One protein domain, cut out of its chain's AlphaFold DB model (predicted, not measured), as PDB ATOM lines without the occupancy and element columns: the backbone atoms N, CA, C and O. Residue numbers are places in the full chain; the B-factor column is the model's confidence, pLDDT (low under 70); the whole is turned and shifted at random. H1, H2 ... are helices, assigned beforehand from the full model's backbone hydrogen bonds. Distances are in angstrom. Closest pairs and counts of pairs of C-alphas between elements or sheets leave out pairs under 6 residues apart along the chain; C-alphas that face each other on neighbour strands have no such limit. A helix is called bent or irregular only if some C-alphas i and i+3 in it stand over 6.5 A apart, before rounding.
ATOM      1  N   THR A 617     170.967 146.131 165.073       75.50
ATOM      2  CA  THR A 617     172.425 146.015 165.041       75.50
ATOM      3  C   THR A 617     172.990 145.939 166.464       75.50
ATOM      4  O   THR A 617     172.275 146.124 167.451       75.50
ATOM      5  N   ARG A 618     174.281 145.605 166.609       75.25
ATOM      6  CA  ARG A 618     174.921 145.584 167.937       75.25
ATOM      7  C   ARG A 618     174.901 146.969 168.597       75.25
ATOM      8  O   ARG A 618     174.652 147.014 169.795       75.25
ATOM      9  N   GLY A 619     175.064 148.039 167.811       75.00
ATOM     10  CA  GLY A 619     174.942 149.425 168.277       75.00
ATOM     11  C   GLY A 619     173.533 149.742 168.778       75.00
ATOM     12  O   GLY A 619     173.381 150.157 169.918       75.00
ATOM     13  N   ASP A 620     172.496 149.394 168.008       79.50
ATOM     14  CA  ASP A 620     171.095 149.635 168.407       79.50
ATOM     15  C   ASP A 620     170.736 148.923 169.729       79.50
ATOM     16  O   ASP A 620     169.984 149.433 170.555       79.50
ATOM     17  N   LYS A 621     171.278 147.717 169.957       82.06
ATOM     18  CA  LYS A 621     171.073 146.970 171.211       82.06
ATOM     19  C   LYS A 621     171.828 147.562 172.392       82.06
ATOM     20  O   LYS A 621     171.411 147.333 173.524       82.06
ATOM     21  N   GLN A 622     172.948 148.222 172.133       80.81
ATOM     22  CA  GLN A 622     173.731 148.896 173.154       80.81
ATOM     23  C   GLN A 622     173.022 150.184 173.568       80.81
ATOM     24  O   GLN A 622     172.727 150.326 174.742       80.81
ATOM     25  N   LEU A 623     172.524 150.967 172.609       82.19
ATOM     26  CA  LEU A 623     171.683 152.140 172.864       82.19
ATOM     27  C   LEU A 623     170.421 151.815 173.687       82.19
ATOM     28  O   LEU A 623     170.095 152.524 174.629       82.19
ATOM     29  N   ILE A 624     169.742 150.691 173.414       82.81
ATOM     30  CA  ILE A 624     168.606 150.230 174.244       82.81
ATOM     31  C   ILE A 624     169.025 149.917 175.687       82.81
ATOM     32  O   ILE A 624     168.241 150.119 176.615       82.81
ATOM     33  N   LYS A 625     170.229 149.377 175.892       84.00
ATOM     34  CA  LYS A 625     170.740 149.098 177.237       84.00
ATOM     35  C   LYS A 625     171.152 150.382 177.940       84.00
ATOM     36  O   LYS A 625     170.787 150.546 179.098       84.00
ATOM     37  N   ASP A 626     171.833 151.269 177.231       82.88
ATOM     38  CA  ASP A 626     172.341 152.531 177.752       82.88
ATOM     39  C   ASP A 626     171.172 153.444 178.142       82.88
ATOM     40  O   ASP A 626     171.106 153.881 179.283       82.88
ATOM     41  N   ALA A 627     170.152 153.593 177.289       82.50
ATOM     42  CA  ALA A 627     168.933 154.342 177.612       82.50
ATOM     43  C   ALA A 627     168.194 153.799 178.847       82.50
ATOM     44  O   ALA A 627     167.652 154.560 179.648       82.50
ATOM     45  N   ARG A 628     168.203 152.474 179.042       84.06
ATOM     46  CA  ARG A 628     167.566 151.842 180.203       84.06
ATOM     47  C   ARG A 628     168.400 151.979 181.477       84.06
ATOM     48  O   ARG A 628     167.829 152.095 182.555       84.06
ATOM     49  N   GLN A 629     169.725 151.904 181.372       82.50
ATOM     50  CA  GLN A 629     170.632 151.936 182.522       82.50
ATOM     51  C   GLN A 629     170.968 153.358 182.975       82.50
ATOM     52  O   GLN A 629     171.147 153.572 184.169       82.50
ATOM     53  N   ILE A 630     171.049 154.303 182.040       78.44
ATOM     54  CA  ILE A 630     171.471 155.684 182.286       78.44
ATOM     55  C   ILE A 630     170.252 156.585 182.492       78.44
ATOM     56  O   ILE A 630     170.198 157.321 183.472       78.44
ATOM     57  N   ASP A 631     169.246 156.490 181.616       79.69
ATOM     58  CA  ASP A 631     168.084 157.389 181.644       79.69
ATOM     59  C   ASP A 631     166.816 156.753 182.223       79.69
ATOM     60  O   ASP A 631     165.805 157.431 182.388       79.69
ATOM     61  N   GLY A 632     166.846 155.452 182.531       81.31
ATOM     62  CA  GLY A 632     165.686 154.712 183.034       81.31
ATOM     63  C   GLY A 632     164.551 154.546 182.012       81.31
ATOM     64  O   GLY A 632     163.462 154.107 182.380       81.31
ATOM     65  N   LEU A 633     164.789 154.876 180.739       85.12
ATOM     66  CA  LEU A 633     163.784 154.899 179.673       85.12
ATOM     67  C   LEU A 633     163.760 153.566 178.913       85.12
ATOM     68  O   LEU A 633     164.803 153.041 178.508       85.12
ATOM     69  N   ASP A 634     162.573 153.002 178.670       82.31
ATOM     70  CA  ASP A 634     162.437 151.787 177.869       82.31
ATOM     71  C   ASP A 634     162.099 152.123 176.415       82.31
ATOM     72  O   ASP A 634     160.935 152.222 176.029       82.31
ATOM     73  N   LEU A 635     163.127 152.180 175.561       82.00
ATOM     74  CA  LEU A 635     163.002 152.476 174.122       82.00
ATOM     75  C   LEU A 635     162.127 151.479 173.329       82.00
ATOM     76  O   LEU A 635     161.942 151.636 172.119       82.00
ATOM     77  N   SER A 636     161.570 150.450 173.973       77.75
ATOM     78  CA  SER A 636     160.508 149.617 173.406       77.75
ATOM     79  C   SER A 636     159.146 150.333 173.344       77.75
ATOM     80  O   SER A 636     158.363 150.054 172.428       77.75
ATOM     81  N   LYS A 637     158.892 151.309 174.225       82.75
ATOM     82  CA  LYS A 637     157.678 152.140 174.268       82.75
ATOM     83  C   LYS A 637     157.837 153.407 173.432       82.75
ATOM     84  O   LYS A 637     158.929 153.953 173.315       82.75
ATOM     85  N   HIS A 638     156.749 153.869 172.822       79.19
ATOM     86  CA  HIS A 638     156.788 155.045 171.954       79.19
ATOM     87  C   HIS A 638     157.001 156.346 172.741       79.19
ATOM     88  O   HIS A 638     157.837 157.150 172.338       79.19
ATOM     89  N   ALA A 639     156.339 156.503 173.893       77.19
ATOM     90  CA  ALA A 639     156.510 157.672 174.761       77.19
ATOM     91  C   ALA A 639     157.971 157.856 175.221       77.19
ATOM     92  O   ALA A 639     158.542 158.935 175.070       77.19
ATOM     93  N   ASP A 640     158.606 156.776 175.680       82.50
ATOM     94  CA  ASP A 640     159.991 156.786 176.162       82.50
ATOM     95  C   ASP A 640     160.993 157.077 175.031       82.50
ATOM     96  O   ASP A 640     162.003 157.740 175.256       82.50
ATOM     97  N   ARG A 641     160.707 156.641 173.791       82.94
ATOM     98  CA  ARG A 641     161.518 157.012 172.617       82.94
ATOM     99  C   ARG A 641     161.451 158.508 172.335       82.94
ATOM    100  O   ARG A 641     162.490 159.097 172.071       82.94
ATOM    101  N   ILE A 642     160.273 159.127 172.412       81.38
ATOM    102  CA  ILE A 642     160.125 160.578 172.206       81.38
ATOM    103  C   ILE A 642     160.860 161.355 173.305       81.38
ATOM    104  O   ILE A 642     161.563 162.319 173.014       81.38
ATOM    105  N   GLN A 643     160.764 160.912 174.562       82.62
ATOM    106  CA  GLN A 643     161.503 161.537 175.663       82.62
ATOM    107  C   GLN A 643     163.021 161.407 175.487       82.62
ATOM    108  O   GLN A 643     163.745 162.380 175.690       82.62
ATOM    109  N   TYR A 644     163.500 160.243 175.045       82.44
ATOM    110  CA  TYR A 644     164.918 160.022 174.768       82.44
ATOM    111  C   TYR A 644     165.423 160.870 173.589       82.44
ATOM    112  O   TYR A 644     166.480 161.481 173.695       82.44
ATOM    113  N   MET A 645     164.643 160.987 172.506       81.38
ATOM    114  CA  MET A 645     164.937 161.869 171.362       81.38
ATOM    115  C   MET A 645     165.112 163.328 171.782       81.38
ATOM    116  O   MET A 645     166.029 164.000 171.317       81.38
ATOM    117  N   ASN A 646     164.235 163.813 172.664       83.44
ATOM    118  CA  ASN A 646     164.272 165.197 173.128       83.44
ATOM    119  C   ASN A 646     165.487 165.479 174.025       83.44
ATOM    120  O   ASN A 646     165.937 166.620 174.098       83.44
ATOM    121  N   LYS A 647     166.019 164.453 174.702       82.81
ATOM    122  CA  LYS A 647     167.191 164.555 175.582       82.81
ATOM    123  C   LYS A 647     168.518 164.326 174.839       82.81
ATOM    124  O   LYS A 647     169.516 164.946 175.187       82.81
ATOM    125  N   HIS A 648     168.514 163.479 173.808       80.50
ATOM    126  CA  HIS A 648     169.680 163.073 173.015       80.50
ATOM    127  C   HIS A 648     169.428 163.294 171.517       80.50
ATOM    128  O   HIS A 648     169.250 162.354 170.738       80.50
ATOM    129  N   ALA A 649     169.387 164.569 171.118       74.62
ATOM    130  CA  ALA A 649     169.095 164.976 169.742       74.62
ATOM    131  C   ALA A 649     170.134 164.466 168.721       74.62
ATOM    132  O   ALA A 649     169.811 164.256 167.554       74.62
ATOM    133  N   ASP A 650     171.368 164.213 169.159       78.69
ATOM    134  CA  ASP A 650     172.463 163.646 168.365       78.69
ATOM    135  C   ASP A 650     172.234 162.175 167.975       78.69
ATOM    136  O   ASP A 650     172.767 161.699 166.973       78.69
ATOM    137  N   GLN A 651     171.394 161.454 168.720       80.19
ATOM    138  CA  GLN A 651     171.072 160.042 168.476       80.19
ATOM    139  C   GLN A 651     169.715 159.850 167.782       80.19
ATOM    140  O   GLN A 651     169.199 158.728 167.689       80.19
ATOM    141  N   ALA A 652     169.166 160.938 167.234       75.56
ATOM    142  CA  ALA A 652     167.842 160.991 166.636       75.56
ATOM    143  C   ALA A 652     167.619 159.942 165.534       75.56
ATOM    144  O   ALA A 652     166.612 159.230 165.518       75.56
ATOM    145  N   ASP A 653     168.600 159.781 164.647       79.69
ATOM    146  CA  ASP A 653     168.516 158.858 163.514       79.69
ATOM    147  C   ASP A 653     168.440 157.387 163.951       79.69
ATOM    148  O   ASP A 653     167.724 156.573 163.354       79.69
ATOM    149  N   GLN A 654     169.152 157.027 165.023       78.25
ATOM    150  CA  GLN A 654     169.155 155.658 165.543       78.25
ATOM    151  C   GLN A 654     167.828 155.328 166.226       78.25
ATOM    152  O   GLN A 654     167.284 154.236 166.047       78.25
ATOM    153  N   VAL A 655     167.247 156.284 166.946       81.44
ATOM    154  CA  VAL A 655     165.960 156.103 167.622       81.44
ATOM    155  C   VAL A 655     164.793 156.128 166.623       81.44
ATOM    156  O   VAL A 655     163.871 155.321 166.763       81.44
ATOM    157  N   GLN A 656     164.861 156.910 165.539       80.50
ATOM    158  CA  GLN A 656     163.908 156.810 164.420       80.50
ATOM    159  C   GLN A 656     163.969 155.442 163.725       80.50
ATOM    160  O   GLN A 656     162.949 154.879 163.310       80.50
ATOM    161  N   LYS A 657     165.163 154.850 163.612       82.06
ATOM    162  CA  LYS A 657     165.316 153.480 163.107       82.06
ATOM    163  C   LYS A 657     164.673 152.458 164.053       82.06
ATOM    164  O   LYS A 657     164.014 151.525 163.585       82.06
ATOM    165  N   LEU A 658     164.799 152.648 165.370       81.19
ATOM    166  CA  LEU A 658     164.100 151.843 166.381       81.19
ATOM    167  C   LEU A 658     162.579 152.002 166.296       81.19
ATOM    168  O   LEU A 658     161.850 151.018 166.425       81.19
ATOM    169  N   GLU A 659     162.092 153.209 166.026       80.06
ATOM    170  CA  GLU A 659     160.670 153.480 165.848       80.06
ATOM    171  C   GLU A 659     160.094 152.710 164.655       80.06
ATOM    172  O   GLU A 659     159.119 151.973 164.813       80.06
ATOM    173  N   LYS A 660     160.760 152.760 163.494       79.94
ATOM    174  CA  LYS A 660     160.386 151.962 162.312       79.94
ATOM    175  C   LYS A 660     160.408 150.457 162.599       79.94
ATOM    176  O   LYS A 660     159.564 149.712 162.095       79.94
ATOM    177  N   TYR A 661     161.343 150.001 163.431       79.38
ATOM    178  CA  TYR A 661     161.469 148.596 163.812       79.38
ATOM    179  C   TYR A 661     160.326 148.108 164.723       79.38
ATOM    180  O   TYR A 661     159.756 147.035 164.481       79.38
ATOM    181  N   TYR A 662     159.971 148.868 165.766       77.75
ATOM    182  CA  TYR A 662     158.910 148.490 166.711       77.75
ATOM    183  C   TYR A 662     157.501 148.716 166.149       77.75
ATOM    184  O   TYR A 662     156.635 147.861 166.353       77.75
ATOM    185  N   ASN A 663     157.299 149.780 165.365       75.25
ATOM    186  CA  ASN A 663     156.006 150.135 164.769       75.25
ATOM    187  C   ASN A 663     155.753 149.450 163.413       75.25
ATOM    188  O   ASN A 663     154.806 149.784 162.704       75.25
ATOM    189  N   ASN A 664     156.558 148.444 163.049       78.19
ATOM    190  CA  ASN A 664     156.351 147.676 161.824       78.19
ATOM    191  C   ASN A 664     154.938 147.039 161.823       78.19
ATOM    192  O   ASN A 664     154.636 146.202 162.690       78.19
ATOM    193  N   PRO A 665     154.079 147.347 160.828       64.88
ATOM    194  CA  PRO A 665     152.659 146.987 160.844       64.88
ATOM    195  C   PRO A 665     152.420 145.474 160.921       64.88
ATOM    196  O   PRO A 665     151.435 145.023 161.506       64.88
ATOM    197  N   LYS A 666     153.352 144.650 160.418       67.12
ATOM    198  CA  LYS A 666     153.264 143.181 160.517       67.12
ATOM    199  C   LYS A 666     153.470 142.664 161.943       67.12
ATOM    200  O   LYS A 666     152.929 141.610 162.283       67.12
ATOM    201  N   ARG A 667     154.267 143.355 162.762       67.38
ATOM    202  CA  ARG A 667     154.546 142.986 164.161       67.38
ATOM    203  C   ARG A 667     153.444 143.486 165.081       67.38
ATOM    204  O   ARG A 667     152.954 142.713 165.902       67.38
ATOM    205  N   VAL A 668     153.007 144.726 164.873       71.38
ATOM    206  CA  VAL A 668     151.899 145.343 165.609       71.38
ATOM    207  C   VAL A 668     150.605 144.546 165.394       71.38
ATOM    208  O   VAL A 668     149.962 144.141 166.358       71.38
ATOM    209  N   ALA A 669     150.294 144.150 164.153       66.81
ATOM    210  CA  ALA A 669     149.100 143.353 163.848       66.81
ATOM    211  C   ALA A 669     149.079 141.942 164.470       66.81
ATOM    212  O   ALA A 669     148.010 141.337 164.543       66.81
ATOM    213  N   ARG A 670     150.232 141.400 164.895       72.19
ATOM    214  CA  ARG A 670     150.307 140.122 165.630       72.19
ATOM    215  C   ARG A 670     150.076 140.285 167.130       72.19
ATOM    216  O   ARG A 670     149.701 139.309 167.768       72.19
ATOM    217  N   LYS A 671     150.343 141.473 167.677       73.56
ATOM    218  CA  LYS A 671     150.253 141.764 169.113       73.56
ATOM    219  C   LYS A 671     148.956 142.475 169.502       73.56
ATOM    220  O   LYS A 671     148.537 142.346 170.644       73.56
ATOM    221  N   LEU A 672     148.319 143.191 168.573       77.75
ATOM    222  CA  LEU A 672     147.036 143.849 168.820       77.75
ATOM    223  C   LEU A 672     145.861 142.849 168.824       77.75
ATOM    224  O   LEU A 672     145.829 141.920 168.005       77.75
ATOM    225  N   PRO A 673     144.861 143.046 169.705       72.88
ATOM    226  CA  PRO A 673     143.669 142.206 169.759       72.88
ATOM    227  C   PRO A 673     142.818 142.329 168.484       72.88
ATOM    228  O   PRO A 673     142.890 143.298 167.737       72.88
ATOM    229  N   LYS A 674     141.953 141.335 168.216       68.38
ATOM    230  CA  LYS A 674     141.090 141.307 167.010       68.38
ATOM    231  C   LYS A 674     140.077 142.467 166.940       68.38
ATOM    232  O   LYS A 674     139.581 142.762 165.850       68.38
ATOM    233  N   LYS A 675     139.757 143.084 168.078       72.38
ATOM    234  CA  LYS A 675     138.984 144.323 168.222       72.38
ATOM    235  C   LYS A 675     139.697 145.171 169.277       72.38
ATOM    236  O   LYS A 675     140.004 144.638 170.338       72.38
ATOM    237  N   LEU A 676     139.978 146.433 168.963       78.94
ATOM    238  CA  LEU A 676     140.504 147.385 169.939       78.94
ATOM    239  C   LEU A 676     139.375 147.829 170.884       78.94
ATOM    240  O   LEU A 676     138.226 147.913 170.431       78.94
ATOM    241  N   PRO A 677     139.676 148.083 172.170       77.00
ATOM    242  CA  PRO A 677     138.722 148.698 173.082       77.00
ATOM    243  C   PRO A 677     138.402 150.137 172.617       77.00
ATOM    244  O   PRO A 677     139.186 150.725 171.868       77.00
ATOM    245  N   PRO A 678     137.236 150.699 172.980       75.62
ATOM    246  CA  PRO A 678     136.830 152.025 172.518       75.62
ATOM    247  C   PRO A 678     137.781 153.116 173.036       75.62
ATOM    248  O   PRO A 678     138.323 152.996 174.136       75.62
ATOM    249  N   LYS A 679     137.985 154.182 172.243       77.88
ATOM    250  CA  LYS A 679     139.026 155.211 172.472       77.88
ATOM    251  C   LYS A 679     138.985 155.863 173.865       77.88
ATOM    252  O   LYS A 679     140.003 156.329 174.353       77.88
ATOM    253  N   ASN A 680     137.827 155.858 174.520       73.56
ATOM    254  CA  ASN A 680     137.584 156.449 175.838       73.56
ATOM    255  C   ASN A 680     137.918 155.531 177.034       73.56
ATOM    256  O   ASN A 680     137.621 155.886 178.171       73.56
ATOM    257  N   THR A 681     138.501 154.350 176.811       80.31
ATOM    258  CA  THR A 681     138.846 153.405 177.889       80.31
ATOM    259  C   THR A 681     140.317 153.490 178.293       80.31
ATOM    260  O   THR A 681     141.197 153.647 177.449       80.31
ATOM    261  N   GLN A 682     140.608 153.298 179.586       74.88
ATOM    262  CA  GLN A 682     141.989 153.246 180.098       74.88
ATOM    263  C   GLN A 682     142.832 152.153 179.421       74.88
ATOM    264  O   GLN A 682     144.045 152.290 179.280       74.88
ATOM    265  N   GLU A 683     142.199 151.072 178.958       74.25
ATOM    266  CA  GLU A 683     142.881 150.025 178.197       74.25
ATOM    267  C   GLU A 683     143.361 150.509 176.826       74.25
ATOM    268  O   GLU A 683     144.440 150.104 176.402       74.25
ATOM    269  N   TYR A 684     142.618 151.398 176.155       77.12
ATOM    270  CA  TYR A 684     143.052 152.009 174.896       77.12
ATOM    271  C   TYR A 684     144.287 152.895 175.110       77.12
ATOM    272  O   TYR A 684     145.250 152.789 174.348       77.12
ATOM    273  N   GLY A 685     144.312 153.670 176.202       73.94
ATOM    274  CA  GLY A 685     145.456 154.507 176.588       73.94
ATOM    275  C   GLY A 685     146.770 153.723 176.703       73.94
ATOM    276  O   GLY A 685     147.792 154.153 176.174       73.94
ATOM    277  N   LYS A 686     146.731 152.503 177.257       79.75
ATOM    278  CA  LYS A 686     147.912 151.621 177.346       79.75
ATOM    279  C   LYS A 686     148.480 151.235 175.975       79.75
ATOM    280  O   LYS A 686     149.693 151.091 175.826       79.75
ATOM    281  N   TYR A 687     147.629 151.060 174.961       77.44
ATOM    282  CA  TYR A 687     148.091 150.763 173.602       77.44
ATOM    283  C   TYR A 687     148.612 152.011 172.882       77.44
ATOM    284  O   TYR A 687     149.569 151.899 172.113       77.44
ATOM    285  N   VAL A 688     148.027 153.179 173.156       78.38
ATOM    286  CA  VAL A 688     148.503 154.471 172.637       78.38
ATOM    287  C   VAL A 688     149.904 154.781 173.164       78.38
ATOM    288  O   VAL A 688     150.785 155.097 172.369       78.38
ATOM    289  N   GLU A 689     150.166 154.581 174.457       74.94
ATOM    290  CA  GLU A 689     151.510 154.742 175.037       74.94
ATOM    291  C   GLU A 689     152.540 153.772 174.431       74.94
ATOM    292  O   GLU A 689     153.716 154.105 174.245       74.94
ATOM    293  N   GLN A 690     152.103 152.556 174.097       77.56
ATOM    294  CA  GLN A 690     152.990 151.515 173.592       77.56
ATOM    295  C   GLN A 690     153.344 151.687 172.106       77.56
ATOM    296  O   GLN A 690     154.505 151.481 171.740       77.56
ATOM    297  N   TYR A 691     152.377 152.041 171.253       76.94
ATOM    298  CA  TYR A 691     152.532 152.019 169.789       76.94
ATOM    299  C   TYR A 691     152.302 153.373 169.096       76.94
ATOM    300  O   TYR A 691     152.682 153.510 167.934       76.94
ATOM    301  N   GLY A 692     151.730 154.363 169.787       77.50
ATOM    302  CA  GLY A 692     151.352 155.666 169.231       77.50
ATOM    303  C   GLY A 692     149.974 155.664 168.556       77.50
ATOM    304  O   GLY A 692     149.572 154.686 167.926       77.50
ATOM    305  N   GLU A 693     149.238 156.772 168.670       77.12
ATOM    306  CA  GLU A 693     147.841 156.868 168.210       77.12
ATOM    307  C   GLU A 693     147.692 156.705 166.687       77.12
ATOM    308  O   GLU A 693     146.841 155.944 166.226       77.12
ATOM    309  N   GLN A 694     148.592 157.304 165.901       76.44
ATOM    310  CA  GLN A 694     148.581 157.222 164.431       76.44
ATOM    311  C   GLN A 694     148.691 155.776 163.911       76.44
ATOM    312  O   GLN A 694     148.080 155.392 162.909       76.44
ATOM    313  N   VAL A 695     149.459 154.934 164.611       76.75
ATOM    314  CA  VAL A 695     149.642 153.522 164.249       76.75
ATOM    315  C   VAL A 695     148.380 152.717 164.563       76.75
ATOM    316  O   VAL A 695     148.010 151.835 163.785       76.75
ATOM    317  N   LEU A 696     147.689 153.023 165.666       79.62
ATOM    318  CA  LEU A 696     146.410 152.391 165.989       79.62
ATOM    319  C   LEU A 696     145.314 152.774 164.988       79.62
ATOM    320  O   LEU A 696     144.597 151.884 164.521       79.62
ATOM    321  N   ASP A 697     145.225 154.046 164.601       77.50
ATOM    322  CA  ASP A 697     144.212 154.523 163.655       77.50
ATOM    323  C   ASP A 697     144.395 153.884 162.268       77.50
ATOM    324  O   ASP A 697     143.469 153.245 161.759       77.50
ATOM    325  N   SER A 698     145.621 153.875 161.730       74.62
ATOM    326  CA  SER A 698     145.921 153.192 160.458       74.62
ATOM    327  C   SER A 698     145.594 151.688 160.483       74.62
ATOM    328  O   SER A 698     145.143 151.106 159.489       74.62
ATOM    329  N   TRP A 699     145.764 151.028 161.635       76.62
ATOM    330  CA  TRP A 699     145.396 149.624 161.807       76.62
ATOM    331  C   TRP A 699     143.874 149.420 161.811       76.62
ATOM    332  O   TRP A 699     143.383 148.436 161.238       76.62
ATOM    333  N   THR A 700     143.114 150.328 162.434       74.88
ATOM    334  CA  THR A 700     141.645 150.264 162.433       74.88
ATOM    335  C   THR A 700     141.070 150.452 161.033       74.88
ATOM    336  O   THR A 700     140.243 149.635 160.614       74.88
ATOM    337  N   GLU A 701     141.573 151.418 160.265       73.25
ATOM    338  CA  GLU A 701     141.164 151.675 158.879       73.25
ATOM    339  C   GLU A 701     141.435 150.470 157.971       73.25
ATOM    340  O   GLU A 701     140.536 149.985 157.275       73.25
ATOM    341  N   ALA A 702     142.635 149.885 158.057       71.56
ATOM    342  CA  ALA A 702     142.992 148.693 157.288       71.56
ATOM    343  C   ALA A 702     142.063 147.500 157.588       71.56
ATOM    344  O   ALA A 702     141.757 146.681 156.713       71.56
ATOM    345  N   ARG A 703     141.577 147.378 158.831       70.94
ATOM    346  CA  ARG A 703     140.621 146.331 159.226       70.94
ATOM    347  C   ARG A 703     139.211 146.593 158.720       70.94
ATOM    348  O   ARG A 703     138.535 145.620 158.368       70.94
ATOM    349  N   VAL A 704     138.771 147.846 158.685       71.06
ATOM    350  CA  VAL A 704     137.480 148.238 158.102       71.06
ATOM    351  C   VAL A 704     137.481 147.920 156.607       71.06
ATOM    352  O   VAL A 704     136.651 147.120 156.169       71.06
ATOM    353  N   GLN A 705     138.505 148.354 155.867       69.44
ATOM    354  CA  GLN A 705     138.662 148.051 154.437       69.44
ATOM    355  C   GLN A 705     138.698 146.541 154.153       69.44
ATOM    356  O   GLN A 705     138.065 146.045 153.220       69.44
ATOM    357  N   GLN A 706     139.381 145.755 154.993       70.31
ATOM    358  CA  GLN A 706     139.432 144.302 154.827       70.31
ATOM    359  C   GLN A 706     138.066 143.624 155.055       70.31
ATOM    360  O   GLN A 706     137.787 142.574 154.465       70.31
ATOM    361  N   ARG A 707     137.216 144.179 155.929       69.19
ATOM    362  CA  ARG A 707     135.848 143.684 156.154       69.19
ATOM    363  C   ARG A 707     134.933 144.057 154.996       69.19
ATOM    364  O   ARG A 707     134.169 143.197 154.561       69.19
ATOM    365  N   GLU A 708     135.049 145.271 154.472       65.31
ATOM    366  CA  GLU A 708     134.288 145.720 153.305       65.31
ATOM    367  C   GLU A 708     134.646 144.923 152.056       65.31
ATOM    368  O   GLU A 708     133.760 144.361 151.417       65.31
ATOM    369  N   PHE A 709     135.938 144.711 151.798       63.12
ATOM    370  CA  PHE A 709     136.392 143.869 150.692       63.12
ATOM    371  C   PHE A 709     135.817 142.448 150.782       63.12
ATOM    372  O   PHE A 709     135.383 141.878 149.785       63.12
ATOM    373  N   LYS A 710     135.740 141.861 151.985       69.75
ATOM    374  CA  LYS A 710     135.128 140.535 152.183       69.75
ATOM    375  C   LYS A 710     133.610 140.528 151.997       69.75
ATOM    376  O   LYS A 710     133.081 139.488 151.612       69.75
ATOM    377  N   ARG A 711     132.916 141.632 152.289       68.50
ATOM    378  CA  ARG A 711     131.474 141.769 152.034       68.50
ATOM    379  C   ARG A 711     131.207 141.880 150.533       68.50
ATOM    380  O   ARG A 711     130.450 141.069 150.010       68.50
ATOM    381  N   ILE A 712     131.923 142.768 149.846       64.31
ATOM    382  CA  ILE A 712     131.815 142.990 148.396       64.31
ATOM    383  C   ILE A 712     132.135 141.702 147.625       64.31
ATOM    384  O   ILE A 712     131.392 141.293 146.739       64.31
ATOM    385  N   ASN A 713     133.189 140.983 148.018       51.28
ATOM    386  CA  ASN A 713     133.609 139.768 147.315       51.28
ATOM    387  C   ASN A 713     132.680 138.558 147.560       51.28
ATOM    388  O   ASN A 713     132.716 137.578 146.816       51.28
ATOM    389  N   ARG A 714     131.821 138.604 148.590       57.03
ATOM    390  CA  ARG A 714     130.770 137.593 148.808       57.03
ATOM    391  C   ARG A 714     129.534 137.827 147.942       57.03
ATOM    392  O   ARG A 714     128.833 136.857 147.682       57.03
ATOM    393  N   GLN A 715     129.302 139.056 147.488       53.84
ATOM    394  CA  GLN A 715     128.136 139.437 146.686       53.84
ATOM    395  C   GLN A 715     128.343 139.263 145.169       53.84
ATOM    396  O   GLN A 715     127.376 139.351 144.423       53.84
ATOM    397  N   ARG A 716     129.568 138.964 144.699       44.72
ATOM    398  CA  ARG A 716     129.859 138.759 143.265       44.72
ATOM    399  C   ARG A 716     129.668 137.303 142.798       44.72
ATOM    400  O   ARG A 716     130.068 136.385 143.536       44.72
TER     401      ARG A 716
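AT A GLANCE: This is residues 617 to 716 of the 980 residues of an uncharacterized protein of Shimazuella sp. KC615 (UniProt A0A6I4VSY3). A helical hairpin, H2 and H3, makes one end of an elongated model, with H1 lying across it near both helices; short H4 and H5 come next, and the long helix H6 leads away, residues 704 to 716 sticking out as a free arm. The printed part has 100 residues with six named helices, H1 to H6 in order, and no named strand; the class is all helix. It is loose, with a radius of gyration of the C-alphas of 16.9 A and spans of 58 by 30 by 19 A.

IN THESE COORDINATES: H1 is residues 618 to 630, 17.9 A long, with C-alpha 618 at (174.921, 145.584, 167.937). H2 is residues 638 to 647; H3 is residues 649 to 662, 19.6 A, irregular, with C-alphas 650 and 653 7.9 A apart. H4 is residues 665 to 671 and H5 residues 682 to 691. H6, residues 693 to 715, runs 34.0 A to C-alpha 715 at (128.136, 139.437, 146.686).

HOW THE PARTS SIT: H1 is close to H2 but not clearly touching, Ala 627 and Tyr 644 having the closest C-alphas, 7.5 A. H2 and H3 touch as a hairpin at a shallow tilt of 13 degrees, opposite ways; the C-alphas of Met 645 and Ala 652 are closest, 5.6 A. H2 and H5 touch only at their ends, His 638 to Gln 690, closest C-alphas 5.4 A. H4 and H6 only just touch, with 3 pairs of C-alphas within 8 A, closest Ala 669 and Trp 699 at 7.6 A, about perpendicular at 89 degrees; H6 does so with residues 695 to 699 alone. H1 and H6 are apart. Every O i to N i+4 pair is within hydrogen-bond range in H1, H2 and H6, against 8 of 10 in H3, 2 of 3 in H4 and 5 of 6 in H5.

THE WHOLE: The farthest C-alphas, Ile 630 and Arg 716, are 59.5 A apart. The printed part has no cut and no long link. Mean pLDDT of the printed part is 75.9; residues 665 to 667, 669, 674, 705 and 707 to 716 are under 70.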